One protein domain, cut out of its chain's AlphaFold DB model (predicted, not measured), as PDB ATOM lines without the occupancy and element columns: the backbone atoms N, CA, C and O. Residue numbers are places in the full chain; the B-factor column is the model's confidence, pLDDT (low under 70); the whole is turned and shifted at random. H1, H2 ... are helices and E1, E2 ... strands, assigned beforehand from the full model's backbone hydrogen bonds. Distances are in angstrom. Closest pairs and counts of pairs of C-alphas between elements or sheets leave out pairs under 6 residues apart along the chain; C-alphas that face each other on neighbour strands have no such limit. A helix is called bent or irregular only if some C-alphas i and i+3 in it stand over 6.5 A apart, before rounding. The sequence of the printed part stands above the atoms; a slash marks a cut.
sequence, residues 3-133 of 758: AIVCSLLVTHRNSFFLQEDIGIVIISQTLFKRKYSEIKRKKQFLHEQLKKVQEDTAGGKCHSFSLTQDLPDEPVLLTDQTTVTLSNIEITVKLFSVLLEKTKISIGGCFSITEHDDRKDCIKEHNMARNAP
ATOM      1  N   ALA A   3       4.084  -8.503   1.638       47.84
ATOM      2  CA  ALA A   3       4.107  -9.714   0.793       47.84
ATOM      3  C   ALA A   3       3.620  -9.556  -0.674       47.84
ATOM      4  O   ALA A   3       4.177 -10.195  -1.548       47.84
ATOM      5  N   ILE A   4       2.633  -8.695  -0.960       51.94
ATOM      6  CA  ILE A   4       2.179  -8.410  -2.346       51.94
ATOM      7  C   ILE A   4       3.130  -7.434  -3.061       51.94
ATOM      8  O   ILE A   4       3.267  -7.470  -4.272       51.94
ATOM      9  N   VAL A   5       3.809  -6.565  -2.307       56.12
ATOM     10  CA  VAL A   5       4.915  -5.741  -2.826       56.12
ATOM     11  C   VAL A   5       6.147  -6.621  -3.088       56.12
ATOM     12  O   VAL A   5       6.905  -6.330  -3.999       56.12
ATOM     13  N   CYS A   6       6.314  -7.721  -2.343       58.31
ATOM     14  CA  CYS A   6       7.368  -8.709  -2.571       58.31
ATOM     15  C   CYS A   6       7.118  -9.611  -3.794       58.31
ATOM     16  O   CYS A   6       8.097 -10.035  -4.392       58.31
ATOM     17  N   SER A   7       5.861  -9.910  -4.166       64.50
ATOM     18  CA  SER A   7       5.551 -10.712  -5.367       64.50
ATOM     19  C   SER A   7       5.214  -9.892  -6.619       64.50
ATOM     20  O   SER A   7       5.161 -10.454  -7.711       64.50
ATOM     21  N   LEU A   8       5.021  -8.570  -6.515       76.69
ATOM     22  CA  LEU A   8       4.834  -7.706  -7.683       76.69
ATOM     23  C   LEU A   8       6.133  -7.600  -8.492       76.69
ATOM     24  O   LEU A   8       7.082  -6.932  -8.084       76.69
ATOM     25  N   LEU A   9       6.147  -8.227  -9.668       79.50
ATOM     26  CA  LEU A   9       7.305  -8.248 -10.550       79.50
ATOM     27  C   LEU A   9       7.398  -6.959 -11.373       79.50
ATOM     28  O   LEU A   9       8.388  -6.238 -11.279       79.50
ATOM     29  N   VAL A  10       6.377  -6.682 -12.188       88.38
ATOM     30  CA  VAL A  10       6.301  -5.525 -13.097       88.38
ATOM     31  C   VAL A  10       4.844  -5.148 -13.385       88.38
ATOM     32  O   VAL A  10       3.922  -5.944 -13.183       88.38
ATOM     33  N   THR A  11       4.637  -3.934 -13.891       87.62
ATOM     34  CA  THR A  11       3.347  -3.409 -14.354       87.62
ATOM     35  C   THR A  11       3.367  -3.147 -15.861       87.62
ATOM     36  O   THR A  11       4.386  -2.762 -16.435       87.62
ATOM     37  N   HIS A  12       2.218  -3.339 -16.508       90.25
ATOM     38  CA  HIS A  12       2.004  -3.003 -17.915       90.25
ATOM     39  C   HIS A  12       0.595  -2.458 -18.104       90.25
ATOM     40  O   HIS A  12      -0.368  -3.203 -17.923       90.25
ATOM     41  N   ARG A  13       0.452  -1.176 -18.449       89.75
ATOM     42  CA  ARG A  13      -0.830  -0.472 -18.580       89.75
ATOM     43  C   ARG A  13      -1.750  -0.740 -17.378       89.75
ATOM     44  O   ARG A  13      -1.477  -0.320 -16.254       89.75
ATOM     45  N   ASN A  14      -2.827  -1.484 -17.617       89.69
ATOM     46  CA  ASN A  14      -3.815  -1.911 -16.638       89.69
ATOM     47  C   ASN A  14      -3.636  -3.387 -16.251       89.69
ATOM     48  O   ASN A  14      -4.633  -4.051 -16.011       89.69
ATOM     49  N   SER A  15      -2.409  -3.903 -16.164       90.62
ATOM     50  CA  SER A  15      -2.121  -5.284 -15.757       90.62
ATOM     51  C   SER A  15      -0.883  -5.384 -14.866       90.62
ATOM     52  O   SER A  15       0.079  -4.624 -14.993       90.62
ATOM     53  N   PHE A  16      -0.917  -6.351 -13.954       89.19
ATOM     54  CA  PHE A  16       0.147  -6.683 -13.015       89.19
ATOM     55  C   PHE A  16       0.708  -8.068 -13.335       89.19
ATOM     56  O   PHE A  16      -0.064  -9.012 -13.501       89.19
ATOM     57  N   PHE A  17       2.034  -8.193 -13.362       91.38
ATOM     58  CA  PHE A  17       2.726  -9.479 -13.362       91.38
ATOM     59  C   PHE A  17       3.173  -9.785 -11.935       91.38
ATOM     60  O   PHE A  17       3.919  -9.006 -11.338       91.38
ATOM     61  N   LEU A  18       2.716 -10.907 -11.388       89.38
ATOM     62  CA  LEU A  18       3.072 -11.380 -10.053       89.38
ATOM     63  C   LEU A  18       3.933 -12.640 -10.178       89.38
ATOM     64  O   LEU A  18       3.533 -13.591 -10.849       89.38
ATOM     65  N   GLN A  19       5.109 -12.641  -9.554       88.06
ATOM     66  CA  GLN A  19       5.999 -13.798  -9.492       88.06
ATOM     67  C   GLN A  19       5.641 -14.641  -8.266       88.06
ATOM     68  O   GLN A  19       5.705 -14.164  -7.136       88.06
ATOM     69  N   GLU A  20       5.287 -15.901  -8.495       85.00
ATOM     70  CA  GLU A  20       4.953 -16.875  -7.456       85.00
ATOM     71  C   GLU A  20       5.849 -18.119  -7.610       85.00
ATOM     72  O   GLU A  20       6.522 -18.315  -8.630       85.00
ATOM     73  N   ASP A  21       5.865 -18.997  -6.604       83.62
ATOM     74  CA  ASP A  21       6.740 -20.181  -6.604       83.62
ATOM     75  C   ASP A  21       6.519 -21.059  -7.850       83.62
ATOM     76  O   ASP A  21       7.483 -21.497  -8.483       83.62
ATOM     77  N   ILE A  22       5.258 -21.237  -8.259       84.19
ATOM     78  CA  ILE A  22       4.862 -22.137  -9.354       84.19
ATOM     79  C   ILE A  22       4.828 -21.493 -10.751       84.19
ATOM     80  O   ILE A  22       4.538 -22.191 -11.722       84.19
ATOM     81  N   GLY A  23       5.055 -20.180 -10.880       88.31
ATOM     82  CA  GLY A  23       4.855 -19.495 -12.159       88.31
ATOM     83  C   GLY A  23       4.692 -17.978 -12.067       88.31
ATOM     84  O   GLY A  23       5.069 -17.347 -11.080       88.31
ATOM     85  N   ILE A  24       4.112 -17.397 -13.116       92.00
ATOM     86  CA  ILE A  24       3.796 -15.969 -13.221       92.00
ATOM     87  C   ILE A  24       2.285 -15.818 -13.367       92.00
ATOM     88  O   ILE A  24       1.689 -16.439 -14.247       92.00
ATOM     89  N   VAL A  25       1.661 -14.977 -12.543       90.19
ATOM     90  CA  VAL A  25       0.237 -14.635 -12.667       90.19
ATOM     91  C   VAL A  25       0.100 -13.250 -13.294       90.19
ATOM     92  O   VAL A  25       0.628 -12.272 -12.765       90.19
ATOM     93  N   ILE A  26      -0.629 -13.156 -14.403       91.62
ATOM     94  CA  ILE A  26      -1.053 -11.896 -15.019       91.62
ATOM     95  C   ILE A  26      -2.451 -11.571 -14.490       91.62
ATOM     96  O   ILE A  26      -3.339 -12.416 -14.576       91.62
ATOM     97  N   ILE A  27      -2.662 -10.375 -13.932       88.75
ATOM     98  CA  ILE A  27      -3.971  -9.935 -13.411       88.75
ATOM     99  C   ILE A  27      -4.262  -8.501 -13.859       88.75
ATOM    100  O   ILE A  27      -3.445  -7.606 -13.632       88.75
ATOM    101  N   SER A  28      -5.449  -8.254 -14.419       89.44
ATOM    102  CA  SER A  28      -5.889  -6.900 -14.770       89.44
ATOM    103  C   SER A  28      -6.089  -6.004 -13.538       89.44
ATOM    104  O   SER A  28      -6.491  -6.424 -12.448       89.44
ATOM    105  N   GLN A  29      -5.839  -4.710 -13.710       86.06
ATOM    106  CA  GLN A  29      -5.953  -3.681 -12.686       86.06
ATOM    107  C   GLN A  29      -7.405  -3.515 -12.240       86.06
ATOM    108  O   GLN A  29      -7.653  -3.221 -11.075       86.06
ATOM    109  N   THR A  30      -8.363  -3.758 -13.136       84.56
ATOM    110  CA  THR A  30      -9.797  -3.766 -12.840       84.56
ATOM    111  C   THR A  30     -10.143  -4.880 -11.850       84.56
ATOM    112  O   THR A  30     -10.789  -4.608 -10.837       84.56
ATOM    113  N   LEU A  31      -9.647  -6.107 -12.066       81.44
ATOM    114  CA  LEU A  31      -9.799  -7.216 -11.115       81.44
ATOM    115  C   LEU A  31      -9.068  -6.942  -9.795       81.44
ATOM    116  O   LEU A  31      -9.649  -7.120  -8.722       81.44
ATOM    117  N   PHE A  32      -7.827  -6.456  -9.869       80.38
ATOM    118  CA  PHE A  32      -7.011  -6.133  -8.698       80.38
ATOM    119  C   PHE A  32      -7.658  -5.045  -7.823       80.38
ATOM    120  O   PHE A  32      -7.724  -5.198  -6.606       80.38
ATOM    121  N   LYS A  33      -8.196  -3.975  -8.431       78.75
ATOM    122  CA  LYS A  33      -8.923  -2.892  -7.745       78.75
ATOM    123  C   LYS A  33     -10.269  -3.360  -7.195       78.75
ATOM    124  O   LYS A  33     -10.557  -3.087  -6.033       78.75
ATOM    125  N   ARG A  34     -11.072  -4.088  -7.984       76.94
ATOM    126  CA  ARG A  34     -12.404  -4.578  -7.572       76.94
ATOM    127  C   ARG A  34     -12.341  -5.446  -6.316       76.94
ATOM    128  O   ARG A  34     -13.253  -5.377  -5.501       76.94
ATOM    129  N   LYS A  35     -11.266  -6.220  -6.151       65.69
ATOM    130  CA  LYS A  35     -11.025  -7.068  -4.975       65.69
ATOM    131  C   LYS A  35     -10.057  -6.455  -3.952       65.69
ATOM    132  O   LYS A  35      -9.757  -7.084  -2.942       65.69
ATOM    133  N   TYR A  36      -9.576  -5.223  -4.148       58.91
ATOM    134  CA  TYR A  36      -8.571  -4.593  -3.271       58.91
ATOM    135  C   TYR A  36      -9.046  -4.445  -1.813       58.91
ATOM    136  O   TYR A  36      -8.251  -4.562  -0.878       58.91
ATOM    137  N   SER A  37     -10.350  -4.235  -1.615       57.94
ATOM    138  CA  SER A  37     -11.015  -4.220  -0.306       57.94
ATOM    139  C   SER A  37     -10.975  -5.582   0.406       57.94
ATOM    140  O   SER A  37     -10.798  -5.626   1.623       57.94
ATOM    141  N   GLU A  38     -11.069  -6.687  -0.338       57.78
ATOM    142  CA  GLU A  38     -10.984  -8.070   0.160       57.78
ATOM    143  C   GLU A  38      -9.515  -8.488   0.408       57.78
ATOM    144  O   GLU A  38      -9.184  -9.108   1.422       57.78
ATOM    145  N   ILE A  39      -8.601  -8.035  -0.460       53.72
ATOM    146  CA  ILE A  39      -7.146  -8.308  -0.468       53.72
ATOM    147  C   ILE A  39      -6.403  -7.810   0.795       53.72
ATOM    148  O   ILE A  39      -5.232  -8.146   1.017       53.72
ATOM    149  N   LYS A  40      -7.062  -7.068   1.699       55.75
ATOM    150  CA  LYS A  40      -6.489  -6.692   3.007       55.75
ATOM    151  C   LYS A  40      -6.128  -7.920   3.872       55.75
ATOM    152  O   LYS A  40      -5.254  -7.802   4.734       55.75
ATOM    153  N   ARG A  41      -6.710  -9.104   3.608       56.41
ATOM    154  CA  ARG A  41      -6.260 -10.413   4.137       56.41
ATOM    155  C   ARG A  41      -5.292 -11.100   3.148       56.41
ATOM    156  O   ARG A  41      -5.681 -11.523   2.065       56.41
ATOM    157  N   LYS A  42      -4.005 -11.185   3.516       65.94
ATOM    158  CA  LYS A  42      -2.895 -11.683   2.668       65.94
ATOM    159  C   LYS A  42      -2.904 -13.206   2.431       65.94
ATOM    160  O   LYS A  42      -3.416 -13.971   3.239       65.94
ATOM    161  N   LYS A  43      -2.174 -13.616   1.381       58.72
ATOM    162  CA  LYS A  43      -1.772 -14.981   0.962       58.72
ATOM    163  C   LYS A  43      -2.915 -15.939   0.597       58.72
ATOM    164  O   LYS A  43      -2.829 -16.543  -0.464       58.72
ATOM    165  N   GLN A  44      -3.997 -16.013   1.377       62.72
ATOM    166  CA  GLN A  44      -5.163 -16.844   1.044       62.72
ATOM    167  C   GLN A  44      -5.788 -16.469  -0.302       62.72
ATOM    168  O   GLN A  44      -5.982 -17.360  -1.111       62.72
ATOM    169  N   PHE A  45      -5.996 -15.184  -0.612       68.31
ATOM    170  CA  PHE A  45      -6.580 -14.789  -1.903       68.31
ATOM    171  C   PHE A  45      -5.724 -15.193  -3.117       68.31
ATOM    172  O   PHE A  45      -6.253 -15.708  -4.099       68.31
ATOM    173  N   LEU A  46      -4.400 -14.994  -3.061       64.62
ATOM    174  CA  LEU A  46      -3.496 -15.443  -4.129       64.62
ATOM    175  C   LEU A  46      -3.554 -16.965  -4.270       64.62
ATOM    176  O   LEU A  46      -3.701 -17.462  -5.379       64.62
ATOM    177  N   HIS A  47      -3.543 -17.688  -3.150       69.56
ATOM    178  CA  HIS A  47      -3.690 -19.139  -3.136       69.56
ATOM    179  C   HIS A  47      -5.067 -19.606  -3.648       69.56
ATOM    180  O   HIS A  47      -5.132 -20.604  -4.347       69.56
ATOM    181  N   GLU A  48      -6.151 -18.874  -3.386       71.56
ATOM    182  CA  GLU A  48      -7.498 -19.146  -3.906       71.56
ATOM    183  C   GLU A  48      -7.630 -18.834  -5.396       71.56
ATOM    184  O   GLU A  48      -8.325 -19.562  -6.091       71.56
ATOM    185  N   GLN A  49      -6.991 -17.780  -5.921       69.19
ATOM    186  CA  GLN A  49      -6.966 -17.549  -7.371       69.19
ATOM    187  C   GLN A  49      -6.044 -18.548  -8.076       69.19
ATOM    188  O   GLN A  49      -6.419 -19.043  -9.128       69.19
ATOM    189  N   LEU A  50      -4.901 -18.914  -7.485       68.31
ATOM    190  CA  LEU A  50      -4.052 -20.007  -7.973       68.31
ATOM    191  C   LEU A  50      -4.831 -21.327  -7.997       68.31
ATOM    192  O   LEU A  50      -4.888 -21.969  -9.038       68.31
ATOM    193  N   LYS A  51      -5.494 -21.681  -6.892       74.12
ATOM    194  CA  LYS A  51      -6.329 -22.881  -6.763       74.12
ATOM    195  C   LYS A  51      -7.508 -22.852  -7.729       74.12
ATOM    196  O   LYS A  51      -7.719 -23.833  -8.421       74.12
ATOM    197  N   LYS A  52      -8.213 -21.723  -7.862       72.88
ATOM    198  CA  LYS A  52      -9.315 -21.586  -8.820       72.88
ATOM    199  C   LYS A  52      -8.831 -21.679 -10.269       72.88
ATOM    200  O   LYS A  52      -9.439 -22.395 -11.045       72.88
ATOM    201  N   VAL A  53      -7.727 -21.027 -10.637       68.00
ATOM    202  CA  VAL A  53      -7.142 -21.167 -11.982       68.00
ATOM    203  C   VAL A  53      -6.671 -22.608 -12.215       68.00
ATOM    204  O   VAL A  53      -6.876 -23.131 -13.302       68.00
ATOM    205  N   GLN A  54      -6.116 -23.298 -11.214       65.94
ATOM    206  CA  GLN A  54      -5.766 -24.725 -11.295       65.94
ATOM    207  C   GLN A  54      -6.994 -25.650 -11.414       65.94
ATOM    208  O   GLN A  54      -6.937 -26.634 -12.147       65.94
ATOM    209  N   GLU A  55      -8.092 -25.343 -10.721       70.19
ATOM    210  CA  GLU A  55      -9.349 -26.106 -10.742       70.19
ATOM    211  C   GLU A  55     -10.122 -25.878 -12.053       70.19
ATOM    212  O   GLU A  55     -10.506 -26.845 -12.708       70.19
ATOM    213  N   ASP A  56     -10.260 -24.627 -12.501       61.03
ATOM    214  CA  ASP A  56     -10.906 -24.267 -13.770       61.03
ATOM    215  C   ASP A  56     -10.079 -24.756 -14.987       61.03
ATOM    216  O   ASP A  56     -10.645 -25.168 -16.002       61.03
ATOM    217  N   THR A  57      -8.738 -24.805 -14.900       52.91
ATOM    218  CA  THR A  57      -7.881 -25.360 -15.977       52.91
ATOM    219  C   THR A  57      -7.817 -26.891 -16.019       52.91
ATOM    220  O   THR A  57      -7.141 -27.436 -16.897       52.91
ATOM    221  N   ALA A  58      -8.585 -27.609 -15.189       48.00
ATOM    222  CA  ALA A  58      -8.769 -29.058 -15.333       48.00
ATOM    223  C   ALA A  58      -9.326 -29.463 -16.719       48.00
ATOM    224  O   ALA A  58      -9.115 -30.595 -17.149       48.00
ATOM    225  N   GLY A  59      -9.977 -28.536 -17.439       46.88
ATOM    226  CA  GLY A  59     -10.414 -28.707 -18.832       46.88
ATOM    227  C   GLY A  59      -9.607 -27.942 -19.894       46.88
ATOM    228  O   GLY A  59      -9.939 -28.043 -21.072       46.88
ATOM    229  N   GLY A  60      -8.579 -27.164 -19.530       52.00
ATOM    230  CA  GLY A  60      -7.966 -26.212 -20.467       52.00
ATOM    231  C   GLY A  60      -6.675 -25.561 -19.980       52.00
ATOM    232  O   GLY A  60      -6.640 -24.361 -19.719       52.00
ATOM    233  N   LYS A  61      -5.585 -26.329 -19.885       60.06
ATOM    234  CA  LYS A  61      -4.250 -25.765 -19.629       60.06
ATOM    235  C   LYS A  61      -3.842 -24.823 -20.766       60.06
ATOM    236  O   LYS A  61      -3.862 -25.206 -21.935       60.06
ATOM    237  N   CYS A  62      -3.389 -23.616 -20.422       68.00
ATOM    238  CA  CYS A  62      -2.778 -22.696 -21.381       68.00
ATOM    239  C   CYS A  62      -1.397 -23.232 -21.806       68.00
ATOM    240  O   CYS A  62      -0.369 -22.932 -21.197       68.00
ATOM    241  N   HIS A  63      -1.388 -24.090 -22.829       85.06
ATOM    242  CA  HIS A  63      -0.177 -24.710 -23.375       85.06
ATOM    243  C   HIS A  63       0.681 -23.727 -24.188       85.06
ATOM    244  O   HIS A  63       1.900 -23.885 -24.256       85.06
ATOM    245  N   SER A  64       0.057 -22.701 -24.769       91.25
ATOM    246  CA  SER A  64       0.708 -21.666 -25.571       91.25
ATOM    247  C   SER A  64       0.113 -20.292 -25.270       91.25
ATOM    248  O   SER A  64      -1.099 -20.116 -25.382       91.25
ATOM    249  N   PHE A  65       0.960 -19.315 -24.961       94.62
ATOM    250  CA  PHE A  65       0.576 -17.932 -24.693       94.62
ATOM    251  C   PHE A  65       1.396 -16.994 -25.585       94.62
ATOM    252  O   PHE A  65       2.621 -17.048 -25.568       94.62
ATOM    253  N   SER A  66       0.753 -16.131 -26.372       94.25
ATOM    254  CA  SER A  66       1.467 -15.112 -27.154       94.25
ATOM    255  C   SER A  66       1.577 -13.834 -26.329       94.25
ATOM    256  O   SER A  66       0.553 -13.259 -25.961       94.25
ATOM    257  N   LEU A  67       2.796 -13.387 -26.020       94.62
ATOM    258  CA  LEU A  67       2.986 -12.148 -25.267       94.62
ATOM    259  C   LEU A  67       2.835 -10.952 -26.216       94.62
ATOM    260  O   LEU A  67       3.631 -10.782 -27.135       94.62
ATOM    261  N   THR A  68       1.823 -10.116 -25.988       92.88
ATOM    262  CA  THR A  68       1.578  -8.890 -26.768       92.88
ATOM    263  C   THR A  68       1.385  -7.686 -25.838       92.88
ATOM    264  O   THR A  68       1.413  -7.831 -24.616       92.88
ATOM    265  N   GLN A  69       1.201  -6.485 -26.398       90.19
ATOM    266  CA  GLN A  69       0.858  -5.295 -25.606       90.19
ATOM    267  C   GLN A  69      -0.543  -5.369 -24.980       90.19
ATOM    268  O   GLN A  69      -0.797  -4.699 -23.976       90.19
ATOM    269  N   ASP A  70      -1.443  -6.139 -25.587       91.06
ATOM    270  CA  ASP A  70      -2.838  -6.254 -25.186       91.06
ATOM    271  C   ASP A  70      -2.991  -7.566 -24.411       91.06
ATOM    272  O   ASP A  70      -3.096  -8.660 -24.966       91.06
ATOM    273  N   LEU A  71      -2.891  -7.442 -23.088       92.19
ATOM    274  CA  LEU A  71      -3.010  -8.557 -22.155       92.19
ATOM    275  C   LEU A  71      -4.492  -8.828 -21.847       92.19
ATOM    276  O   LEU A  71      -5.278  -7.881 -21.811       92.19
ATOM    277  N   PRO A  72      -4.882 -10.090 -21.595       88.19
ATOM    278  CA  PRO A  72      -6.266 -10.431 -21.279       88.19
ATOM    279  C   PRO A  72      -6.733  -9.786 -19.966       88.19
ATOM    280  O   PRO A  72      -5.963  -9.642 -19.015       88.19
ATOM    281  N   ASP A  73      -8.023  -9.447 -19.904       84.44
ATOM    282  CA  ASP A  73      -8.668  -8.948 -18.681       84.44
ATOM    283  C   ASP A  73      -8.817 -10.036 -17.602       84.44
ATOM    284  O   ASP A  73      -8.864  -9.721 -16.408       84.44
ATOM    285  N   GLU A  74      -8.893 -11.303 -18.020       86.19
ATOM    286  CA  GLU A  74      -8.973 -12.488 -17.160       86.19
ATOM    287  C   GLU A  74      -7.595 -12.897 -16.606       86.19
ATOM    288  O   GLU A  74      -6.573 -12.692 -17.267       86.19
ATOM    289  N   PRO A  75      -7.530 -13.481 -15.393       84.38
ATOM    290  CA  PRO A  75      -6.261 -13.840 -14.778       84.38
ATOM    291  C   PRO A  75      -5.632 -15.062 -15.462       84.38
ATOM    292  O   PRO A  75      -6.247 -16.124 -15.534       84.38
ATOM    293  N   VAL A  76      -4.378 -14.938 -15.899       89.81
ATOM    294  CA  VAL A  76      -3.633 -16.022 -16.565       89.81
ATOM    295  C   VAL A  76      -2.461 -16.465 -15.700       89.81
ATOM    296  O   VAL A  76      -1.629 -15.646 -15.316       89.81
ATOM    297  N   LEU A  77      -2.368 -17.769 -15.433       90.06
ATOM    298  CA  LEU A  77      -1.195 -18.406 -14.833       90.06
ATOM    299  C   LEU A  77      -0.307 -18.989 -15.941       90.06
ATOM    300  O   LEU A  77      -0.743 -19.862 -16.691       90.06
ATOM    301  N   LEU A  78       0.940 -18.532 -16.010       93.50
ATOM    302  CA  LEU A  78       1.990 -19.091 -16.858       93.50
ATOM    303  C   LEU A  78       2.904 -19.967 -15.991       93.50
ATOM    304  O   LEU A  78       3.436 -19.475 -14.994       93.50
ATOM    305  N   THR A  79       3.105 -21.234 -16.360       92.31
ATOM    306  CA  THR A  79       4.039 -22.143 -15.660       92.31
ATOM    307  C   THR A  79       5.116 -22.678 -16.603       92.31
ATOM    308  O   THR A  79       5.113 -22.408 -17.804       92.31
ATOM    309  N   ASP A  80       6.002 -23.513 -16.066       91.69
ATOM    310  CA  ASP A  80       6.991 -24.337 -16.769       91.69
ATOM    311  C   ASP A  80       6.422 -25.193 -17.924       91.69
ATOM    312  O   ASP A  80       7.163 -25.648 -18.797       91.69
ATOM    313  N   GLN A  81       5.105 -25.420 -17.955       91.88
ATOM    314  CA  GLN A  81       4.406 -26.128 -19.030       91.88
ATOM    315  C   GLN A  81       3.780 -25.197 -20.075       91.88
ATOM    316  O   GLN A  81       3.415 -25.667 -21.153       91.88
ATOM    317  N   THR A  82       3.681 -23.898 -19.792       94.50
ATOM    318  CA  THR A  82       3.193 -22.890 -20.735       94.50
ATOM    319  C   THR A  82       4.321 -22.452 -21.658       94.50
ATOM    320  O   THR A  82       5.380 -22.021 -21.204       94.50
ATOM    321  N   THR A  83       4.082 -22.530 -22.967       96.44
ATOM    322  CA  THR A  83       4.998 -21.999 -23.981       96.44
ATOM    323  C   THR A  83       4.650 -20.544 -24.276       96.44
ATOM    324  O   THR A  83       3.651 -20.269 -24.938       96.44
ATOM    325  N   VAL A  84       5.456 -19.607 -23.786       97.00
ATOM    326  CA  VAL A  84       5.325 -18.180 -24.080       97.00
ATOM    327  C   VAL A  84       6.048 -17.859 -25.387       97.00
ATOM    328  O   VAL A  84       7.262 -18.029 -25.503       97.00
ATOM    329  N   THR A  85       5.301 -17.373 -26.374       96.88
ATOM    330  CA  THR A  85       5.841 -16.922 -27.659       96.88
ATOM    331  C   THR A  85       6.175 -15.436 -27.593       96.88
ATOM    332  O   THR A  85       5.295 -14.608 -27.350       96.88
ATOM    333  N   LEU A  86       7.440 -15.100 -27.847       95.62
ATOM    334  CA  LEU A  86       7.938 -13.730 -27.983       95.62
ATOM    335  C   LEU A  86       8.135 -13.415 -29.472       95.62
ATOM    336  O   LEU A  86       8.838 -14.142 -30.178       95.62
ATOM    337  N   SER A  87       7.509 -12.349 -29.967       93.56
ATOM    338  CA  SER A  87       7.657 -11.886 -31.352       93.56
ATOM    339  C   SER A  87       7.283 -10.412 -31.459       93.56
ATOM    340  O   SER A  87       6.248 -10.013 -30.936       93.56
ATOM    341  N   ASN A  88       8.107  -9.603 -32.132       91.12
ATOM    342  CA  ASN A  88       7.814  -8.209 -32.486       91.12
ATOM    343  C   ASN A  88       7.340  -7.330 -31.306       91.12
ATOM    344  O   ASN A  88       6.468  -6.473 -31.448       91.12
ATOM    345  N   ILE A  89       7.984  -7.494 -30.150       92.19
ATOM    346  CA  ILE A  89       7.792  -6.671 -28.948       92.19
ATOM    347  C   ILE A  89       9.135  -6.158 -28.413       92.19
ATOM    348  O   ILE A  89      10.206  -6.639 -28.795       92.19
ATOM    349  N   GLU A  90       9.076  -5.175 -27.525       91.69
ATOM    350  CA  GLU A  90      10.151  -4.777 -26.613       91.69
ATOM    351  C   GLU A  90       9.690  -5.090 -25.183       91.69
ATOM    352  O   GLU A  90       8.586  -4.698 -24.817       91.69
ATOM    353  N   ILE A  91      10.490  -5.792 -24.376       93.06
ATOM    354  CA  ILE A  91      10.143  -6.141 -22.986       93.06
ATOM    355  C   ILE A  91      11.245  -5.740 -22.006       93.06
ATOM    356  O   ILE A  91      12.414  -5.650 -22.378       93.06
ATOM    357  N   THR A  92      10.911  -5.489 -20.741       91.62
ATOM    358  CA  THR A  92      11.951  -5.200 -19.737       91.62
ATOM    359  C   THR A  92      12.762  -6.449 -19.409       91.62
ATOM    360  O   THR A  92      12.223  -7.556 -19.354       91.62
ATOM    361  N   VAL A  93      14.060  -6.276 -19.132       91.00
ATOM    362  CA  VAL A  93      14.948  -7.379 -18.728       91.00
ATOM    363  C   VAL A  93      14.396  -8.134 -17.512       91.00
ATOM    364  O   VAL A  93      14.421  -9.356 -17.495       91.00
ATOM    365  N   LYS A  94      13.786  -7.425 -16.552       90.56
ATOM    366  CA  LYS A  94      13.162  -8.005 -15.352       90.56
ATOM    367  C   LYS A  94      12.003  -8.952 -15.687       90.56
ATOM    368  O   LYS A  94      11.908 -10.021 -15.095       90.56
ATOM    369  N   LEU A  95      11.147  -8.593 -16.650       92.94
ATOM    370  CA  LEU A  95      10.085  -9.484 -17.124       92.94
ATOM    371  C   LEU A  95      10.666 -10.654 -17.929       92.94
ATOM    372  O   LEU A  95      10.246 -11.794 -17.744       92.94
ATOM    373  N   PHE A  96      11.644 -10.378 -18.797       93.69
ATOM    374  CA  PHE A  96      12.306 -11.398 -19.607       93.69
ATOM    375  C   PHE A  96      12.968 -12.483 -18.751       93.69
ATOM    376  O   PHE A  96      12.731 -13.658 -19.010       93.69
ATOM    377  N   SER A  97      13.727 -12.116 -17.713       90.94
ATOM    378  CA  SER A  97      14.386 -13.075 -16.817       90.94
ATOM    379  C   SER A  97      13.386 -14.007 -16.136       90.94
ATOM    380  O   SER A  97      13.544 -15.220 -16.212       90.94
ATOM    381  N   VAL A  98      12.298 -13.486 -15.560       91.38
ATOM    382  CA  VAL A  98      11.328 -14.359 -14.876       91.38
ATOM    383  C   VAL A  98      10.536 -15.216 -15.864       91.38
ATOM    384  O   VAL A  98      10.270 -16.379 -15.572       91.38
ATOM    385  N   LEU A  99      10.210 -14.708 -17.060       94.00
ATOM    386  CA  LEU A  99       9.637 -15.536 -18.131       94.00
ATOM    387  C   LEU A  99      10.583 -16.684 -18.512       94.00
ATOM    388  O   LEU A  99      10.140 -17.827 -18.628       94.00
ATOM    389  N   LEU A 100      11.877 -16.392 -18.656       92.81
ATOM    390  CA  LEU A 100      12.922 -17.365 -18.963       92.81
ATOM    391  C   LEU A 100      13.038 -18.439 -17.868       92.81
ATOM    392  O   LEU A 100      13.186 -19.614 -18.189       92.81
ATOM    393  N   GLU A 101      12.940 -18.047 -16.595       91.31
ATOM    394  CA  GLU A 101      13.021 -18.920 -15.412       91.31
ATOM    395  C   GLU A 101      11.771 -19.777 -15.177       91.31
ATOM    396  O   GLU A 101      11.886 -20.907 -14.698       91.31
ATOM    397  N   LYS A 102      10.578 -19.238 -15.459       92.88
ATOM    398  CA  LYS A 102       9.288 -19.813 -15.039       92.88
ATOM    399  C   LYS A 102       8.443 -20.400 -16.166       92.88
ATOM    400  O   LYS A 102       7.412 -20.981 -15.854       92.88
ATOM    401  N   THR A 103       8.812 -20.241 -17.438       95.00
ATOM    402  CA  THR A 103       7.997 -20.686 -18.589       95.00
ATOM    403  C   THR A 103       8.861 -21.280 -19.700       95.00
ATOM    404  O   THR A 103      10.072 -21.082 -19.709       95.00
ATOM    405  N   LYS A 104       8.277 -22.010 -20.658       95.94
ATOM    406  CA  LYS A 104       8.984 -22.404 -21.892       95.94
ATOM    407  C   LYS A 104       8.955 -21.231 -22.866       95.94
ATOM    408  O   LYS A 104       7.881 -20.702 -23.122       95.94
ATOM    409  N   ILE A 105      10.084 -20.837 -23.446       96.38
ATOM    410  CA  ILE A 105      10.135 -19.713 -24.395       96.38
ATOM    411  C   ILE A 105      10.210 -20.213 -25.838       96.38
ATOM    412  O   ILE A 105      11.064 -21.026 -26.188       96.38
ATOM    413  N   SER A 106       9.340 -19.666 -26.687       95.75
ATOM    414  CA  SER A 106       9.395 -19.790 -28.144       95.75
ATOM    415  C   SER A 106       9.635 -18.420 -28.778       95.75
ATOM    416  O   SER A 106       9.062 -17.418 -28.350       95.75
ATOM    417  N   ILE A 107      10.482 -18.358 -29.804       95.19
ATOM    418  CA  ILE A 107      10.797 -17.117 -30.521       95.19
ATOM    419  C   ILE A 107      10.065 -17.135 -31.864       95.19
ATOM    420  O   ILE A 107      10.509 -17.774 -32.814       95.19
ATOM    421  N   GLY A 108       8.933 -16.432 -31.932       89.81
ATOM    422  CA  GLY A 108       8.122 -16.302 -33.150       89.81
ATOM    423  C   GLY A 108       8.595 -15.192 -34.097       89.81
ATOM    424  O   GLY A 108       8.054 -15.040 -35.188       89.81
ATOM    425  N   GLY A 109       9.571 -14.390 -33.675       89.50
ATOM    426  CA  GLY A 109      10.147 -13.282 -34.433       89.50
ATOM    427  C   GLY A 109      11.203 -12.553 -33.604       89.50
ATOM    428  O   GLY A 109      11.408 -12.870 -32.434       89.50
ATOM    429  N   CYS A 110      11.883 -11.566 -34.189       87.19
ATOM    430  CA  CYS A 110      12.801 -10.733 -33.411       87.19
ATOM    431  C   CYS A 110      12.025  -9.970 -32.329       87.19
ATOM    432  O   CYS A 110      10.985  -9.378 -32.606       87.19
ATOM    433  N   PHE A 111      12.560  -9.927 -31.115       92.50
ATOM    434  CA  PHE A 111      12.070  -9.051 -30.051       92.50
ATOM    435  C   PHE A 111      13.237  -8.218 -29.513       92.50
ATOM    436  O   PHE A 111      14.353  -8.310 -30.030       92.50
ATOM    437  N   SER A 112      12.992  -7.355 -28.532       91.88
ATOM    438  CA  SER A 112      14.038  -6.546 -27.904       91.88
ATOM    439  C   SER A 112      13.905  -6.526 -26.385       91.88
ATOM    440  O   SER A 112      12.799  -6.670 -25.864       91.88
ATOM    441  N   ILE A 113      15.020  -6.304 -25.687       92.25
ATOM    442  CA  ILE A 113      15.051  -6.091 -24.236       92.25
ATOM    443  C   ILE A 113      15.524  -4.678 -23.879       92.25
ATOM    444  O   ILE A 113      16.434  -4.134 -24.510       92.25
ATOM    445  N   THR A 114      14.901  -4.096 -22.855       90.81
ATOM    446  CA  THR A 114      15.204  -2.765 -22.302       90.81
ATOM    447  C   THR A 114      15.453  -2.839 -20.796       90.81
ATOM    448  O   THR A 114      14.984  -3.758 -20.121       90.81
ATOM    449  N   GLU A 115      16.148  -1.837 -20.258       89.75
ATOM    450  CA  GLU A 115      16.205  -1.570 -18.818       89.75
ATOM    451  C   GLU A 115      14.793  -1.463 -18.216       89.75
ATOM    452  O   GLU A 115      13.857  -1.020 -18.896       89.75
ATOM    453  N   HIS A 116      14.632  -1.875 -16.956       87.25
ATOM    454  CA  HIS A 116      13.358  -1.752 -16.253       87.25
ATOM    455  C   HIS A 116      13.218  -0.378 -15.583       87.25
ATOM    456  O   HIS A 116      14.139   0.121 -14.947       87.25
ATOM    457  N   ASP A 117      12.036   0.218 -15.707       85.62
ATOM    458  CA  ASP A 117      11.651   1.463 -15.050       85.62
ATOM    459  C   ASP A 117      10.257   1.246 -14.453       85.62
ATOM    460  O   ASP A 117       9.312   0.991 -15.201       85.62
ATOM    461  N   ASP A 118      10.126   1.335 -13.124       83.06
ATOM    462  CA  ASP A 118       8.863   1.111 -12.398       83.06
ATOM    463  C   ASP A 118       7.731   2.070 -12.830       83.06
ATOM    464  O   ASP A 118       6.563   1.856 -12.497       83.06
ATOM    465  N   ARG A 119       8.057   3.152 -13.554       83.69
ATOM    466  CA  ARG A 119       7.103   4.148 -14.066       83.69
ATOM    467  C   ARG A 119       6.681   3.907 -15.516       83.69
ATOM    468  O   ARG A 119       5.896   4.699 -16.039       83.69
ATOM    469  N   LYS A 120       7.216   2.883 -16.191       84.56
ATOM    470  CA  LYS A 120       6.958   2.606 -17.612       84.56
ATOM    471  C   LYS A 120       6.394   1.207 -17.827       84.56
ATOM    472  O   LYS A 120       6.755   0.259 -17.137       84.56
ATOM    473  N   ASP A 121       5.580   1.091 -18.870       87.00
ATOM    474  CA  ASP A 121       5.082  -0.179 -19.391       87.00
ATOM    475  C   ASP A 121       6.223  -1.165 -19.663       87.00
ATOM    476  O   ASP A 121       7.193  -0.846 -20.365       87.00
ATOM    477  N   CYS A 122       6.099  -2.378 -19.114       89.94
ATOM    478  CA  CYS A 122       7.110  -3.414 -19.276       89.94
ATOM    479  C   CYS A 122       7.049  -4.161 -20.619       89.94
ATOM    480  O   CYS A 122       7.915  -5.003 -20.862       89.94
ATOM    481  N   ILE A 123       6.063  -3.857 -21.476       92.00
ATOM    482  CA  ILE A 123       5.925  -4.356 -22.853       92.00
ATOM    483  C   ILE A 123       5.642  -3.164 -23.782       92.00
ATOM    484  O   ILE A 123       4.753  -2.363 -23.514       92.00
ATOM    485  N   LYS A 124       6.368  -3.035 -24.895       88.56
ATOM    486  CA  LYS A 124       6.157  -1.994 -25.919       88.56
ATOM    487  C   LYS A 124       6.242  -2.573 -27.329       88.56
ATOM    488  O   LYS A 124       6.575  -3.744 -27.521       88.56
ATOM    489  N   GLU A 125       5.939  -1.751 -28.329       82.69
ATOM    490  CA  GLU A 125       6.051  -2.134 -29.736       82.69
ATOM    491  C   GLU A 125       7.507  -2.339 -30.157       82.69
ATOM    492  O   GLU A 125       8.410  -1.622 -29.709       82.69
ATOM    493  N   HIS A 126       7.742  -3.285 -31.068       71.56
ATOM    494  CA  HIS A 126       9.045  -3.395 -31.706       71.56
ATOM    495  C   HIS A 126       9.424  -2.063 -32.369       71.56
ATOM    496  O   HIS A 126       8.630  -1.461 -33.082       71.56
ATOM    497  N   ASN A 127      10.679  -1.651 -32.187       64.06
ATOM    498  CA  ASN A 127      11.289  -0.424 -32.722       64.06
ATOM    499  C   ASN A 127      10.984   0.903 -32.002       64.06
ATOM    500  O   ASN A 127      11.695   1.863 -32.289       64.06
ATOM    501  N   MET A 128      10.047   0.986 -31.048       50.78
ATOM    502  CA  MET A 128       9.684   2.287 -30.457       50.78
ATOM    503  C   MET A 128      10.760   2.949 -29.572       50.78
ATOM    504  O   MET A 128      10.767   4.175 -29.484       50.78
ATOM    505  N   ALA A 129      11.666   2.206 -28.915       47.88
ATOM    506  CA  ALA A 129      12.595   2.814 -27.950       47.88
ATOM    507  C   ALA A 129      13.997   2.168 -27.864       47.88
ATOM    508  O   ALA A 129      14.502   1.897 -26.774       47.88
ATOM    509  N   ARG A 130      14.724   2.067 -28.992       57.75
ATOM    510  CA  ARG A 130      16.164   1.678 -29.038       57.75
ATOM    511  C   ARG A 130      17.134   2.709 -28.399       57.75
ATOM    512  O   ARG A 130      18.251   2.893 -28.878       57.75
ATOM    513  N   ASN A 131      16.707   3.415 -27.354       62.09
ATOM    514  CA  ASN A 131      17.415   4.529 -26.718       62.09
ATOM    515  C   ASN A 131      17.604   4.377 -25.201       62.09
ATOM    516  O   ASN A 131      18.312   5.199 -24.632       62.09
ATOM    517  N   ALA A 132      17.015   3.366 -24.550       73.44
ATOM    518  CA  ALA A 132      17.238   3.075 -23.131       73.44
ATOM    519  C   ALA A 132      18.396   2.066 -22.967       73.44
ATOM    520  O   ALA A 132      18.230   0.907 -23.353       73.44
ATOM    521  N   PRO A 133      19.571   2.468 -22.443       80.81
ATOM    522  CA  PRO A 133      20.707   1.566 -22.284       80.81
ATOM    523  C   PRO A 133      20.503   0.610 -21.098       80.81
ATOM    524  O   PRO A 133      20.256   1.058 -19.983       80.81
TER     525      PRO A 133
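AT A GLANCE: This is residues 3 to 133 of the 758 residues of an uncharacterized protein of Amphiamblys sp. WSBS2006 (UniProt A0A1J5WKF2). Three small sheets stand round one helix, H4, without closing round it, and a longer helix, H3, crosses the far face of the largest sheet. That largest sheet, E1 E2 E3 E5, is a slab between H3 and H4, while the small sheet E9 E7 E10 lies toward the end of the long axis away from H3, with the tail after E10, residues 126 to 133, reaching beyond it. The printed part has 131 residues, with four named helices and ten named strands in the order H1 E1 E2 E3 H2 H3 E4 E5 E6 E7 H4 E8 E9 E10. The sheets run E1 E2 E3 E5, antiparallel; E4 E6 E8, parallel; and E9 E7 E10, mixed. The class is mixed, helices and strands, and the whole is compact, with a radius of gyration of the C-alphas of 14.7 A and spans of 42 by 32 by 22 A.

IN THESE COORDINATES: Find C-alpha 3 at (4.107, -9.714, 0.793), where H1 begins; it holds residues 3 to 7. Read on to E1, residues 8 to 12, E2, residues 15 to 20, and E3, residues 23 to 28; E2 measures 15.9 A from first to last C-alpha and E3 16.8 A. Next come H2, residues 29 to 34, and H3, residues 44 to 59, which runs 23.7 A from C-alpha 44 at (-5.163, -16.844, 1.044). H3 is irregular, but only just: C-alphas 56 and 59 are 6.8 A apart. After it look for E4, residues 64 to 66, E5, residues 76 to 78, E6, residues 83 to 86, and E7, residues 89 to 92. H4, residues 93 to 102, is 14.2 A long. E8, residues 104 to 107, and E9, residues 111 to 114, follow, and E10, residues 123 to 125, ends with C-alpha 125 at (6.051, -2.134, -29.736).

HOW THE PARTS SIT: Begin with E1, E2 and E3, a meander, each strand the antiparallel neighbour of the one before; E1 and E2 form a hairpin, as do E2 and E3. Look for N 9 and O 17 at 2.9 A between E1 and E2, N 18 and O 25 at 2.8 A between E2 and E3, and N 26 and O 76 at 2.8 A between E3 and E5. Here are three layers, helices on both faces of a sheet, with H3 on one face and H4 on the other. H4 has a height over the sheet of 8.9 A and runs slantwise to the strands, at 42 degrees to E2 on the local plane. H3 has a height of 9.4 A and runs across the strands, at 90 degrees to E5 on the local plane; their closest C-alphas are those of Val 53 and Leu 77, 7.1 A apart. H1 is on this sheet too, over none of its strands and on the same face as H3; H2 is also on it, with C-alphas 15 and 29 of E2 and H2 closest at 5.2 A. H4 is on both other sheets: its closest C-alpha pair with E8 is Leu 99 and Ile 105, 7.5 A, and with E9 Val 93 and Ile 113, 5.7 A. Find N 65 and O 83 at 2.9 A between E4 and E6, N 84 and O 104 at 2.7 A between E6 and E8, N 112 and O 89 at 2.9 A between E9 and E7, and N 90 and O 124 at 2.9 A between E7 and E10. H3 and H4 are apart. In H1 and H2 every O i to N i+4 pair is within hydrogen-bond range; in H3 10 of 12 are, and in H4 5 of 6.

THE WHOLE: The C-alphas farthest apart, those of Ala 58 and Asn 131, are 44.1 A from each other. The printed part has no cut and no long link. The mean pLDDT of the printed part is 80.9; look for values under 70 at residues 3 to 7, 35 to 47, 49 to 50, 53 to 54, 56 to 62 and 127 to 131.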